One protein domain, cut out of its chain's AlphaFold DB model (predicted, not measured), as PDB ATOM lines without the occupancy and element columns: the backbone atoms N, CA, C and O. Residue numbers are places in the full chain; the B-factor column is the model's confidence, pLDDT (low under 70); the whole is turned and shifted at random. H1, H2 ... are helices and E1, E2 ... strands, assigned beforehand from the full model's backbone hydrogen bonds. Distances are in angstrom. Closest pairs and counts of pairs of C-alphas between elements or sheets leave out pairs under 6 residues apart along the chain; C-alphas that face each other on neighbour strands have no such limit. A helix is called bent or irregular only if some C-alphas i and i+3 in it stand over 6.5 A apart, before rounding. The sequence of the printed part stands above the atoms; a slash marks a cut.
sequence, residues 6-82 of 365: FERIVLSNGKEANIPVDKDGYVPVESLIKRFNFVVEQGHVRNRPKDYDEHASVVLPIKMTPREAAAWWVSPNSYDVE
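AT A GLANCE: This is residues 6 to 82 of the 365 residues of an uncharacterized protein of Methanomassiliicoccus intestinalis (strain Issoire-Mx1) (UniProt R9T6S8). Picture a two-stranded hairpin, E1 and E2, at one end of the domain, with the short helix H3 packed on it near the middle; H1 runs loosely side by side with H3, the same way and at a small angle to it, and H2 lies off at the other end among loops. A long stretch with no named element, residues 54 to 65, leads back from H2 to H3. The printed part has 77 residues with two named strands and three named helices, in the order E1, E2, H1, H2, H3; the sheet order is E1 - E2, antiparallel. The class is mixed, helices and strands, with under half of the residues, 36, in named elements. The whole is compact, with a radius of gyration of the C-alphas of 12.2 A, and its spans are 33 by 25 by 22 A.

IN THESE COORDINATES: Find C-alpha 6 at (-6.957, 31.942, -26.867); there E1 begins, residues 6 to 10, 13.0 A from first to last C-alpha. After a tight link, E2 runs through residues 16 to 21, 15.4 A. Look next at C-alpha 29, at (-2.931, 31.768, -13.222), where H1 begins; it takes residues 29 to 38, 14.3 A. H2 follows at residues 48 to 53, 8.9 A. H3 takes residues 66 to 74, 11.4 A, and ends at C-alpha 74, at (1.299, 43.832, -23.488); it is irregular, with C-alphas 68 and 71 7.0 A apart, and its line is a rough one.

HOW THE PARTS SIT: Start at the hairpin of E1 and E2, antiparallel neighbours at 152 degrees. Here N 9 and O 17 are 2.8 A apart and N 7 and O 19 2.9 A, both within hydrogen-bond range. The closest C-alphas of E2 and H3 are those of Ile 19 and Pro 66, 5.8 A apart; those of E1 and H3 are Ile 9 and Arg 67, 6.5 A. Move on to H1: it is close to H3 but not clearly touching, with the C-alphas of Arg 35 and Trp 73 closest at 7.5 A, and the two run the same way at a shallow tilt of 15 degrees. H2 is close to H1 but not clearly touching, Asn 37 and Arg 48 having the closest C-alphas at 7.9 A. H2 and H3 are apart. In H1 and H2 every O i to N i+4 pair is within hydrogen-bond range; in H3, 3 of 5 are.

THE WHOLE: Look for the two C-alphas farthest apart at Asp 24 and Gly 43, 35.0 A. The printed part has no cut. The link from H2 to H3 is long, with 12 residues; residues 59 to 60 in it pair in parallel with residues 80 to 81. The mean pLDDT of the printed part is 82.2, and residues 39 to 46 and 54 to 57 are under 70.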
ATOM      1  N   PHE A   6      -7.609  30.634 -26.854       91.38
ATOM      2  CA  PHE A   6      -6.957  31.942 -26.867       91.38
ATOM      3  C   PHE A   6      -7.967  32.995 -27.302       91.38
ATOM      4  O   PHE A   6      -8.703  32.780 -28.264       91.38
ATOM      5  N   GLU A   7      -7.961  34.142 -26.632       92.62
ATOM      6  CA  GLU A   7      -8.673  35.332 -27.085       92.62
ATOM      7  C   GLU A   7      -7.661  36.336 -27.646       92.62
ATOM      8  O   GLU A   7      -6.655  36.655 -27.002       92.62
ATOM      9  N   ARG A   8      -7.913  36.812 -28.870       93.31
ATOM     10  CA  ARG A   8      -7.127  37.878 -29.499       93.31
ATOM     11  C   ARG A   8      -7.740  39.221 -29.126       93.31
ATOM     12  O   ARG A   8      -8.852  39.530 -29.543       93.31
ATOM     13  N   ILE A   9      -6.989  40.029 -28.389       91.88
ATOM     14  CA  ILE A   9      -7.371  41.386 -27.997       91.88
ATOM     15  C   ILE A   9      -6.516  42.387 -28.768       91.88
ATOM     16  O   ILE A   9      -5.293  42.275 -28.785       91.88
ATOM     17  N   VAL A  10      -7.156  43.388 -29.371       89.25
ATOM     18  CA  VAL A  10      -6.482  44.547 -29.969       89.25
ATOM     19  C   VAL A  10      -6.706  45.741 -29.045       89.25
ATOM     20  O   VAL A  10      -7.847  46.134 -28.798       89.25
ATOM     21  N   LEU A  11      -5.626  46.287 -28.491       85.06
ATOM     22  CA  LEU A  11      -5.663  47.459 -27.619       85.06
ATOM     23  C   LEU A  11      -5.834  48.748 -28.437       85.06
ATOM     24  O   LEU A  11      -5.518  48.802 -29.624       85.06
ATOM     25  N   SER A  12      -6.273  49.829 -27.785       81.31
ATOM     26  CA  SER A  12      -6.457  51.150 -28.415       81.31
ATOM     27  C   SER A  12      -5.173  51.738 -29.015       81.31
ATOM     28  O   SER A  12      -5.238  52.557 -29.925       81.31
ATOM     29  N   ASN A  13      -4.004  51.294 -28.546       79.12
ATOM     30  CA  ASN A  13      -2.693  51.651 -29.094       79.12
ATOM     31  C   ASN A  13      -2.266  50.775 -30.293       79.12
ATOM     32  O   ASN A  13      -1.109  50.828 -30.704       79.12
ATOM     33  N   GLY A  14      -3.167  49.936 -30.816       85.25
ATOM     34  CA  GLY A  14      -2.932  49.037 -31.948       85.25
ATOM     35  C   GLY A  14      -2.112  47.786 -31.621       85.25
ATOM     36  O   GLY A  14      -1.920  46.949 -32.499       85.25
ATOM     37  N   LYS A  15      -1.623  47.626 -30.382       85.44
ATOM     38  CA  LYS A  15      -0.913  46.409 -29.974       85.44
ATOM     39  C   LYS A  15      -1.901  45.262 -29.785       85.44
ATOM     40  O   LYS A  15      -2.998  45.446 -29.261       85.44
ATOM     41  N   GLU A  16      -1.475  44.065 -30.165       88.25
ATOM     42  CA  GLU A  16      -2.288  42.858 -30.061       88.25
ATOM     43  C   GLU A  16      -1.770  41.920 -28.971       88.25
ATOM     44  O   GLU A  16      -0.561  41.774 -28.777       88.25
ATOM     45  N   ALA A  17      -2.693  41.254 -28.283       87.56
ATOM     46  CA  ALA A  17      -2.411  40.243 -27.279       87.56
ATOM     47  C   ALA A  17      -3.196  38.970 -27.592       87.56
ATOM     48  O   ALA A  17      -4.417  39.011 -27.722       87.56
ATOM     49  N   ASN A  18      -2.499  37.837 -27.672       91.69
ATOM     50  CA  ASN A  18      -3.124  36.517 -27.683       91.69
ATOM     51  C   ASN A  18      -3.035  35.952 -26.268       91.69
ATOM     52  O   ASN A  18      -1.947  35.585 -25.816       91.69
ATOM     53  N   ILE A  19      -4.164  35.931 -25.567       92.81
ATOM     54  CA  ILE A  19      -4.210  35.643 -24.133       92.81
ATOM     55  C   ILE A  19      -4.913  34.300 -23.923       92.81
ATOM     56  O   ILE A  19      -6.020  34.119 -24.435       92.81
ATOM     57  N   PRO A  20      -4.290  33.344 -23.208       94.19
ATOM     58  CA  PRO A  20      -4.934  32.085 -22.859       94.19
ATOM     59  C   PRO A  20      -6.193  32.321 -22.026       94.19
ATOM     60  O   PRO A  20      -6.180  33.138 -21.108       94.19
ATOM     61  N   VAL A  21      -7.246  31.561 -22.311       94.31
ATOM     62  CA  VAL A  21      -8.502  31.589 -21.564       94.31
ATOM     63  C   VAL A  21      -8.873  30.177 -21.120       94.31
ATOM     64  O   VAL A  21      -8.750  29.208 -21.879       94.31
ATOM     65  N   ASP A  22      -9.271  30.048 -19.861       93.00
ATOM     66  CA  ASP A  22      -9.812  28.809 -19.326       93.00
ATOM     67  C   ASP A  22     -11.280  28.607 -19.733       93.00
ATOM     68  O   ASP A  22     -11.912  29.424 -20.404       93.00
ATOM     69  N   LYS A  23     -11.835  27.468 -19.323       91.75
ATOM     70  CA  LYS A  23     -13.234  27.102 -19.575       91.75
ATOM     71  C   LYS A  23     -14.254  28.052 -18.927       91.75
ATOM     72  O   LYS A  23     -15.416  28.020 -19.318       91.75
ATOM     73  N   ASP A  24     -13.837  28.832 -17.933       91.81
ATOM     74  CA  ASP A  24     -14.694  29.717 -17.148       91.81
ATOM     75  C   ASP A  24     -14.615  31.172 -17.663       91.81
ATOM     76  O   ASP A  24     -15.290  32.050 -17.126       91.81
ATOM     77  N   GLY A  25     -13.830  31.427 -18.721       93.12
ATOM     78  CA  GLY A  25     -13.691  32.737 -19.361       93.12
ATOM     79  C   GLY A  25     -12.614  33.636 -18.744       93.12
ATOM     80  O   GLY A  25     -12.590  34.834 -19.031       93.12
ATOM     81  N   TYR A  26     -11.727  33.092 -17.906       95.25
ATOM     82  CA  TYR A  26     -10.672  33.846 -17.222       95.25
ATOM     83  C   TYR A  26      -9.279  33.449 -17.707       95.25
ATOM     84  O   TYR A  26      -9.077  32.391 -18.303       95.25
ATOM     85  N   VAL A  27      -8.290  34.303 -17.445       94.38
ATOM     86  CA  VAL A  27      -6.888  33.984 -17.732       94.38
ATOM     87  C   VAL A  27      -6.369  32.976 -16.695       94.38
ATOM     88  O   VAL A  27      -6.429  33.263 -15.497       94.38
ATOM     89  N   PRO A  28      -5.827  31.810 -17.106       93.56
ATOM     90  CA  PRO A  28      -5.244  30.856 -16.169       93.56
ATOM     91  C   PRO A  28      -4.074  31.468 -15.390       93.56
ATOM     92  O   PRO A  28      -3.168  32.055 -15.985       93.56
ATOM     93  N   VAL A  29      -4.020  31.247 -14.073       90.50
ATOM     94  CA  VAL A  29      -2.931  31.768 -13.222       90.50
ATOM     95  C   VAL A  29      -1.555  31.296 -13.696       90.50
ATOM     96  O   VAL A  29      -0.629  32.093 -13.806       90.50
ATOM     97  N   GLU A  30      -1.429  30.026 -14.079       88.31
ATOM     98  CA  GLU A  30      -0.184  29.471 -14.630       88.31
ATOM     99  C   GLU A  30       0.281  30.204 -15.897       88.31
ATOM    100  O   GLU A  30       1.476  30.294 -16.177       88.31
ATOM    101  N   SER A  31      -0.655  30.740 -16.683       90.94
ATOM    102  CA  SER A  31      -0.340  31.543 -17.862       90.94
ATOM    103  C   SER A  31       0.150  32.940 -17.484       90.94
ATOM    104  O   SER A  31       1.054  33.439 -18.153       90.94
ATOM    105  N   LEU A  32      -0.383  33.539 -16.413       89.81
ATOM    106  CA  LEU A  32       0.122  34.796 -15.848       89.81
ATOM    107  C   LEU A  32       1.548  34.607 -15.304       89.81
ATOM    108  O   LEU A  32       2.449  35.331 -15.714       89.81
ATOM    109  N   ILE A  33       1.791  33.574 -14.490       85.81
ATOM    110  CA  ILE A  33       3.130  33.250 -13.955       85.81
ATOM    111  C   ILE A  33       4.131  33.049 -15.098       85.81
ATOM    112  O   ILE A  33       5.188  33.678 -15.135       85.81
ATOM    113  N   LYS A  34       3.779  32.226 -16.095       86.00
ATOM    114  CA  LYS A  34       4.629  32.021 -17.277       86.00
ATOM    115  C   LYS A  34       4.886  33.330 -18.013       86.00
ATOM    116  O   LYS A  34       6.032  33.614 -18.344       86.00
ATOM    117  N   ARG A  35       3.852  34.135 -18.280       85.94
ATOM    118  CA  ARG A  35       4.019  35.424 -18.965       85.94
ATOM    119  C   ARG A  35       4.988  36.316 -18.197       85.94
ATOM    120  O   ARG A  35       5.927  36.807 -18.813       85.94
ATOM    121  N   PHE A  36       4.798  36.455 -16.890       82.12
ATOM    122  CA  PHE A  36       5.671  37.230 -16.017       82.12
ATOM    123  C   PHE A  36       7.133  36.760 -16.093       82.12
ATOM    124  O   PHE A  36       8.035  37.576 -16.266       82.12
ATOM    125  N   ASN A  37       7.364  35.446 -16.084       76.69
ATOM    126  CA  ASN A  37       8.704  34.862 -16.143       76.69
ATOM    127  C   ASN A  37       9.401  34.992 -17.507       76.69
ATOM    128  O   ASN A  37      10.627  35.058 -17.564       76.69
ATOM    129  N   PHE A  38       8.647  35.000 -18.610       73.56
ATOM    130  CA  PHE A  38       9.203  34.996 -19.970       73.56
ATOM    131  C   PHE A  38       9.273  36.376 -20.630       73.56
ATOM    132  O   PHE A  38       9.809  36.489 -21.737       73.56
ATOM    133  N   VAL A  39       8.731  37.430 -20.014       68.62
ATOM    134  CA  VAL A  39       8.848  38.775 -20.583       68.62
ATOM    135  C   VAL A  39      10.295  39.255 -20.467       68.62
ATOM    136  O   VAL A  39      10.776  39.621 -19.400       68.62
ATOM    137  N   VAL A  40      10.970  39.285 -21.613       54.94
ATOM    138  CA  VAL A  40      12.214  40.024 -21.832       54.94
ATOM    139  C   VAL A  40      11.840  41.295 -22.588       54.94
ATOM    140  O   VAL A  40      11.444  41.228 -23.751       54.94
ATOM    141  N   GLU A  41      11.944  42.455 -21.945       53.91
ATOM    142  CA  GLU A  41      11.751  43.745 -22.614       53.91
ATOM    143  C   GLU A  41      13.107  44.377 -22.933       53.91
ATOM    144  O   GLU A  41      13.988  44.471 -22.085       53.91
ATOM    145  N   GLN A  42      13.287  44.788 -24.194       49.94
ATOM    146  CA  GLN A  42      14.471  45.515 -24.679       49.94
ATOM    147  C   GLN A  42      15.827  44.844 -24.372       49.94
ATOM    148  O   GLN A  42      16.847  45.513 -24.246       49.94
ATOM    149  N   GLY A  43      15.855  43.512 -24.272       48.62
ATOM    150  CA  GLY A  43      17.073  42.755 -23.965       48.62
ATOM    151  C   GLY A  43      17.449  42.722 -22.480       48.62
ATOM    152  O   GLY A  43      18.494  42.166 -22.144       48.62
ATOM    153  N   HIS A  44      16.606  43.257 -21.592       51.28
ATOM    154  CA  HIS A  44      16.776  43.158 -20.148       51.28
ATOM    155  C   HIS A  44      15.827  42.109 -19.562       51.28
ATOM    156  O   HIS A  44      14.618  42.121 -19.792       51.28
ATOM    157  N   VAL A  45      16.406  41.176 -18.804       61.72
ATOM    158  CA  VAL A  45      15.652  40.247 -17.959       61.72
ATOM    159  C   VAL A  45      15.118  41.042 -16.769       61.72
ATOM    160  O   VAL A  45      15.876  41.758 -16.113       61.72
ATOM    161  N   ARG A  46      13.811  40.944 -16.525       68.81
ATOM    162  CA  ARG A  46      13.108  41.628 -15.437       68.81
ATOM    163  C   ARG A  46      13.654  41.186 -14.065       68.81
ATOM    164  O   ARG A  46      13.876  39.993 -13.853       68.81
ATOM    165  N   ASN A  47      13.863  42.122 -13.131       72.75
ATOM    166  CA  ASN A  47      14.258  41.791 -11.753       72.75
ATOM    167  C   ASN A  47      12.998  41.482 -10.930       72.75
ATOM    168  O   ASN A  47      12.450  42.341 -10.246       72.75
ATOM    169  N   ARG A  48      12.537  40.230 -11.028       75.94
ATOM    170  CA  ARG A  48      11.250  39.782 -10.474       75.94
ATOM    171  C   ARG A  48      11.075  40.066  -8.975       75.94
ATOM    172  O   ARG A  48      10.001  40.533  -8.607       75.94
ATOM    173  N   PRO A  49      12.072  39.808  -8.103       72.12
ATOM    174  CA  PRO A  49      11.929  40.105  -6.679       72.12
ATOM    175  C   PRO A  49      11.783  41.599  -6.410       72.12
ATOM    176  O   PRO A  49      10.962  41.977  -5.579       72.12
ATOM    177  N   LYS A  50      12.545  42.434  -7.128       72.81
ATOM    178  CA  LYS A  50      12.468  43.888  -7.000       72.81
ATOM    179  C   LYS A  50      11.098  44.413  -7.420       72.81
ATOM    180  O   LYS A  50      10.522  45.212  -6.696       72.81
ATOM    181  N   ASP A  51      10.564  43.928  -8.535       70.38
ATOM    182  CA  ASP A  51       9.250  44.367  -9.015       70.38
ATOM    183  C   ASP A  51       8.117  43.935  -8.076       70.38
ATOM    184  O   ASP A  51       7.185  44.694  -7.857       70.38
ATOM    185  N   TYR A  52       8.244  42.772  -7.426       71.62
ATOM    186  CA  TYR A  52       7.294  42.348  -6.392       71.62
ATOM    187  C   TYR A  52       7.243  43.306  -5.185       71.62
ATOM    188  O   TYR A  52       6.199  43.446  -4.541       71.62
ATOM    189  N   ASP A  53       8.367  43.952  -4.857       71.12
ATOM    190  CA  ASP A  53       8.490  44.887  -3.731       71.12
ATOM    191  C   ASP A  53       8.246  46.361  -4.130       71.12
ATOM    192  O   ASP A  53       7.857  47.166  -3.279       71.12
ATOM    193  N   GLU A  54       8.446  46.727  -5.400       67.56
ATOM    194  CA  GLU A  54       8.248  48.073  -5.956       67.56
ATOM    195  C   GLU A  54       6.992  48.123  -6.841       67.56
ATOM    196  O   GLU A  54       7.062  47.944  -8.053       67.56
ATOM    197  N   HIS A  55       5.836  48.399  -6.228       62.97
ATOM    198  CA  HIS A  55       4.549  48.361  -6.927       62.97
ATOM    199  C   HIS A  55       4.435  49.386  -8.065       62.97
ATOM    200  O   HIS A  55       4.714  50.581  -7.892       62.97
ATOM    201  N   ALA A  56       3.881  48.946  -9.191       62.16
ATOM    202  CA  ALA A  56       3.255  49.816 -10.167       62.16
ATOM    203  C   ALA A  56       2.082  50.582  -9.532       62.16
ATOM    204  O   ALA A  56       1.472  50.180  -8.539       62.16
ATOM    205  N   SER A  57       1.702  51.710 -10.137       69.00
ATOM    206  CA  SER A  57       0.594  52.539  -9.636       69.00
ATOM    207  C   SER A  57      -0.771  51.836  -9.680       69.00
ATOM    208  O   SER A  57      -1.724  52.321  -9.072       69.00
ATOM    209  N   VAL A  58      -0.884  50.723 -10.412       78.00
ATOM    210  CA  VAL A  58      -2.117  49.953 -10.592       78.00
ATOM    211  C   VAL A  58      -1.818  48.468 -10.404       78.00
ATOM    212  O   VAL A  58      -1.035  47.897 -11.160       78.00
ATOM    213  N   VAL A  59      -2.503  47.842  -9.444       86.00
ATOM    214  CA  VAL A  59      -2.471  46.392  -9.211       86.00
ATOM    215  C   VAL A  59      -3.803  45.793  -9.659       86.00
ATOM    216  O   VAL A  59      -4.864  46.137  -9.135       86.00
ATOM    217  N   LEU A  60      -3.753  44.911 -10.651       90.56
ATOM    218  CA  LEU A  60      -4.893  44.182 -11.194       90.56
ATOM    219  C   LEU A  60      -5.217  42.951 -10.324       90.56
ATOM    220  O   LEU A  60      -4.312  42.350  -9.740       90.56
ATOM    221  N   PRO A  61      -6.491  42.530 -10.239       91.25
ATOM    222  CA  PRO A  61      -6.876  41.341  -9.481       91.25
ATOM    223  C   PRO A  61      -6.386  40.057 -10.164       91.25
ATOM    224  O   PRO A  61      -6.470  39.941 -11.378       91.25
ATOM    225  N   ILE A  62      -5.982  39.038  -9.399       91.75
ATOM    226  CA  ILE A  62      -5.497  37.757  -9.961       91.75
ATOM    227  C   ILE A  62      -6.512  37.050 -10.876       91.75
ATOM    228  O   ILE A  62      -6.137  36.332 -11.802       91.75
ATOM    229  N   LYS A  63      -7.810  37.244 -10.622       93.38
ATOM    230  CA  LYS A  63      -8.897  36.705 -11.440       93.38
ATOM    231  C   LYS A  63      -9.385  37.786 -12.398       93.38
ATOM    232  O   LYS A  63     -10.114  38.683 -11.986       93.38
ATOM    233  N   MET A  64      -8.999  37.659 -13.662       94.25
ATOM    234  CA  MET A  64      -9.282  38.630 -14.718       94.25
ATOM    235  C   MET A  64      -9.669  37.928 -16.021       94.25
ATOM    236  O   MET A  64      -9.204  36.824 -16.315       94.25
ATOM    237  N   THR A  65     -10.532  38.567 -16.798       94.94
ATOM    238  CA  THR A  65     -10.821  38.193 -18.186       94.94
ATOM    239  C   THR A  65      -9.638  38.556 -19.095       94.94
ATOM    240  O   THR A  65      -8.834  39.427 -18.744       94.94
ATOM    241  N   PRO A  66      -9.522  37.966 -20.299       94.50
ATOM    242  CA  PRO A  66      -8.497  38.358 -21.268       94.50
ATOM    243  C   PRO A  66      -8.473  39.862 -21.567       94.50
ATOM    244  O   PRO A  66      -7.408  40.469 -21.658       94.50
ATOM    245  N   ARG A  67      -9.646  40.495 -21.663       92.12
ATOM    246  CA  ARG A  67      -9.762  41.935 -21.928       92.12
ATOM    247  C   ARG A  67      -9.178  42.791 -20.804       92.12
ATOM    248  O   ARG A  67      -8.493  43.767 -21.094       92.12
ATOM    249  N   GLU A  68      -9.429  42.428 -19.549       93.31
ATOM    250  CA  GLU A  68      -8.865  43.115 -18.377       93.31
ATOM    251  C   GLU A  68      -7.351  42.889 -18.273       93.31
ATOM    252  O   GLU A  68      -6.602  43.815 -17.967       93.31
ATOM    253  N   ALA A  69      -6.890  41.682 -18.611       92.88
ATOM    254  CA  ALA A  69      -5.477  41.318 -18.598       92.88
ATOM    255  C   ALA A  69      -4.653  42.001 -19.693       92.88
ATOM    256  O   ALA A  69      -3.432  42.092 -19.576       92.88
ATOM    257  N   ALA A  70      -5.283  42.449 -20.783       91.38
ATOM    258  CA  ALA A  70      -4.582  42.816 -22.010       91.38
ATOM    259  C   ALA A  70      -3.559  43.946 -21.833       91.38
ATOM    260  O   ALA A  70      -2.489  43.895 -22.442       91.38
ATOM    261  N   ALA A  71      -3.845  44.931 -20.977       86.00
ATOM    262  CA  ALA A  71      -2.921  46.033 -20.711       86.00
ATOM    263  C   ALA A  71      -1.627  45.547 -20.033       86.00
ATOM    264  O   ALA A  71      -0.533  45.850 -20.512       86.00
ATOM    265  N   TRP A  72      -1.752  44.718 -18.993       88.25
ATOM    266  CA  TRP A  72      -0.612  44.063 -18.345       88.25
ATOM    267  C   TRP A  72       0.087  43.084 -19.290       88.25
ATOM    268  O   TRP A  72       1.307  43.083 -19.404       88.25
ATOM    269  N   TRP A  73      -0.674  42.304 -20.061       88.31
ATOM    270  CA  TRP A  73      -0.121  41.300 -20.968       88.31
ATOM    271  C   TRP A  73       0.840  41.909 -21.990       88.31
ATOM    272  O   TRP A  73       1.861  41.307 -22.329       88.31
ATOM    273  N   VAL A  74       0.520  43.104 -22.482       84.56
ATOM    274  CA  VAL A  74       1.299  43.832 -23.488       84.56
ATOM    275  C   VAL A  74       2.372  44.732 -22.873       84.56
ATOM    276  O   VAL A  74       3.353  45.055 -23.546       84.56
ATOM    277  N   SER A  75       2.191  45.186 -21.633       78.56
ATOM    278  CA  SER A  75       3.104  46.113 -20.951       78.56
ATOM    279  C   SER A  75       3.153  45.816 -19.444       78.56
ATOM    280  O   SER A  75       2.630  46.592 -18.642       78.56
ATOM    281  N   PRO A  76       3.782  44.696 -19.045       72.44
ATOM    282  CA  PRO A  76       3.730  44.183 -17.672       72.44
ATOM    283  C   PRO A  76       4.537  45.012 -16.665       72.44
ATOM    284  O   PRO A  76       4.462  44.744 -15.479       72.44
ATOM    285  N   ASN A  77       5.293  46.021 -17.110       71.00
ATOM    286  CA  ASN A  77       5.985  46.976 -16.233       71.00
ATOM    287  C   ASN A  77       5.110  48.185 -15.843       71.00
ATOM    288  O   ASN A  77       5.527  49.021 -15.048       71.00
ATOM    289  N   SER A  78       3.932  48.351 -16.455       76.81
ATOM    290  CA  SER A  78       3.023  49.482 -16.183       76.81
ATOM    291  C   SER A  78       1.867  49.123 -15.249       76.81
ATOM    292  O   SER A  78       1.108  50.003 -14.847       76.81
ATOM    293  N   TYR A  79       1.723  47.840 -14.939       83.94
ATOM    294  CA  TYR A  79       0.668  47.260 -14.123       83.94
ATOM    295  C   TYR A  79       1.291  46.105 -13.348       83.94
ATOM    296  O   TYR A  79       2.140  45.422 -13.909       83.94
ATOM    297  N   ASP A  80       0.805  45.843 -12.144       86.75
ATOM    298  CA  ASP A  80       1.068  44.577 -11.462       86.75
ATOM    299  C   ASP A  80      -0.207  43.736 -11.427       86.75
ATOM    300  O   ASP A  80      -1.311  44.215 -11.696       86.75
ATOM    301  N   VAL A  81      -0.064  42.475 -11.058       88.81
ATOM    302  CA  VAL A  81      -1.115  41.504 -10.812       88.81
ATOM    303  C   VAL A  81      -0.929  40.943  -9.409       88.81
ATOM    304  O   VAL A  81       0.137  40.446  -9.035       88.81
ATOM    305  N   GLU A  82      -2.006  40.992  -8.629       90.81
ATOM    306  CA  GLU A  82      -2.044  40.453  -7.273       90.81
ATOM    307  C   GLU A  82      -1.520  39.001  -7.237       90.81
ATOM    308  O   GLU A  82      -1.927  38.161  -8.034       90.81
TER     309      GLU A  82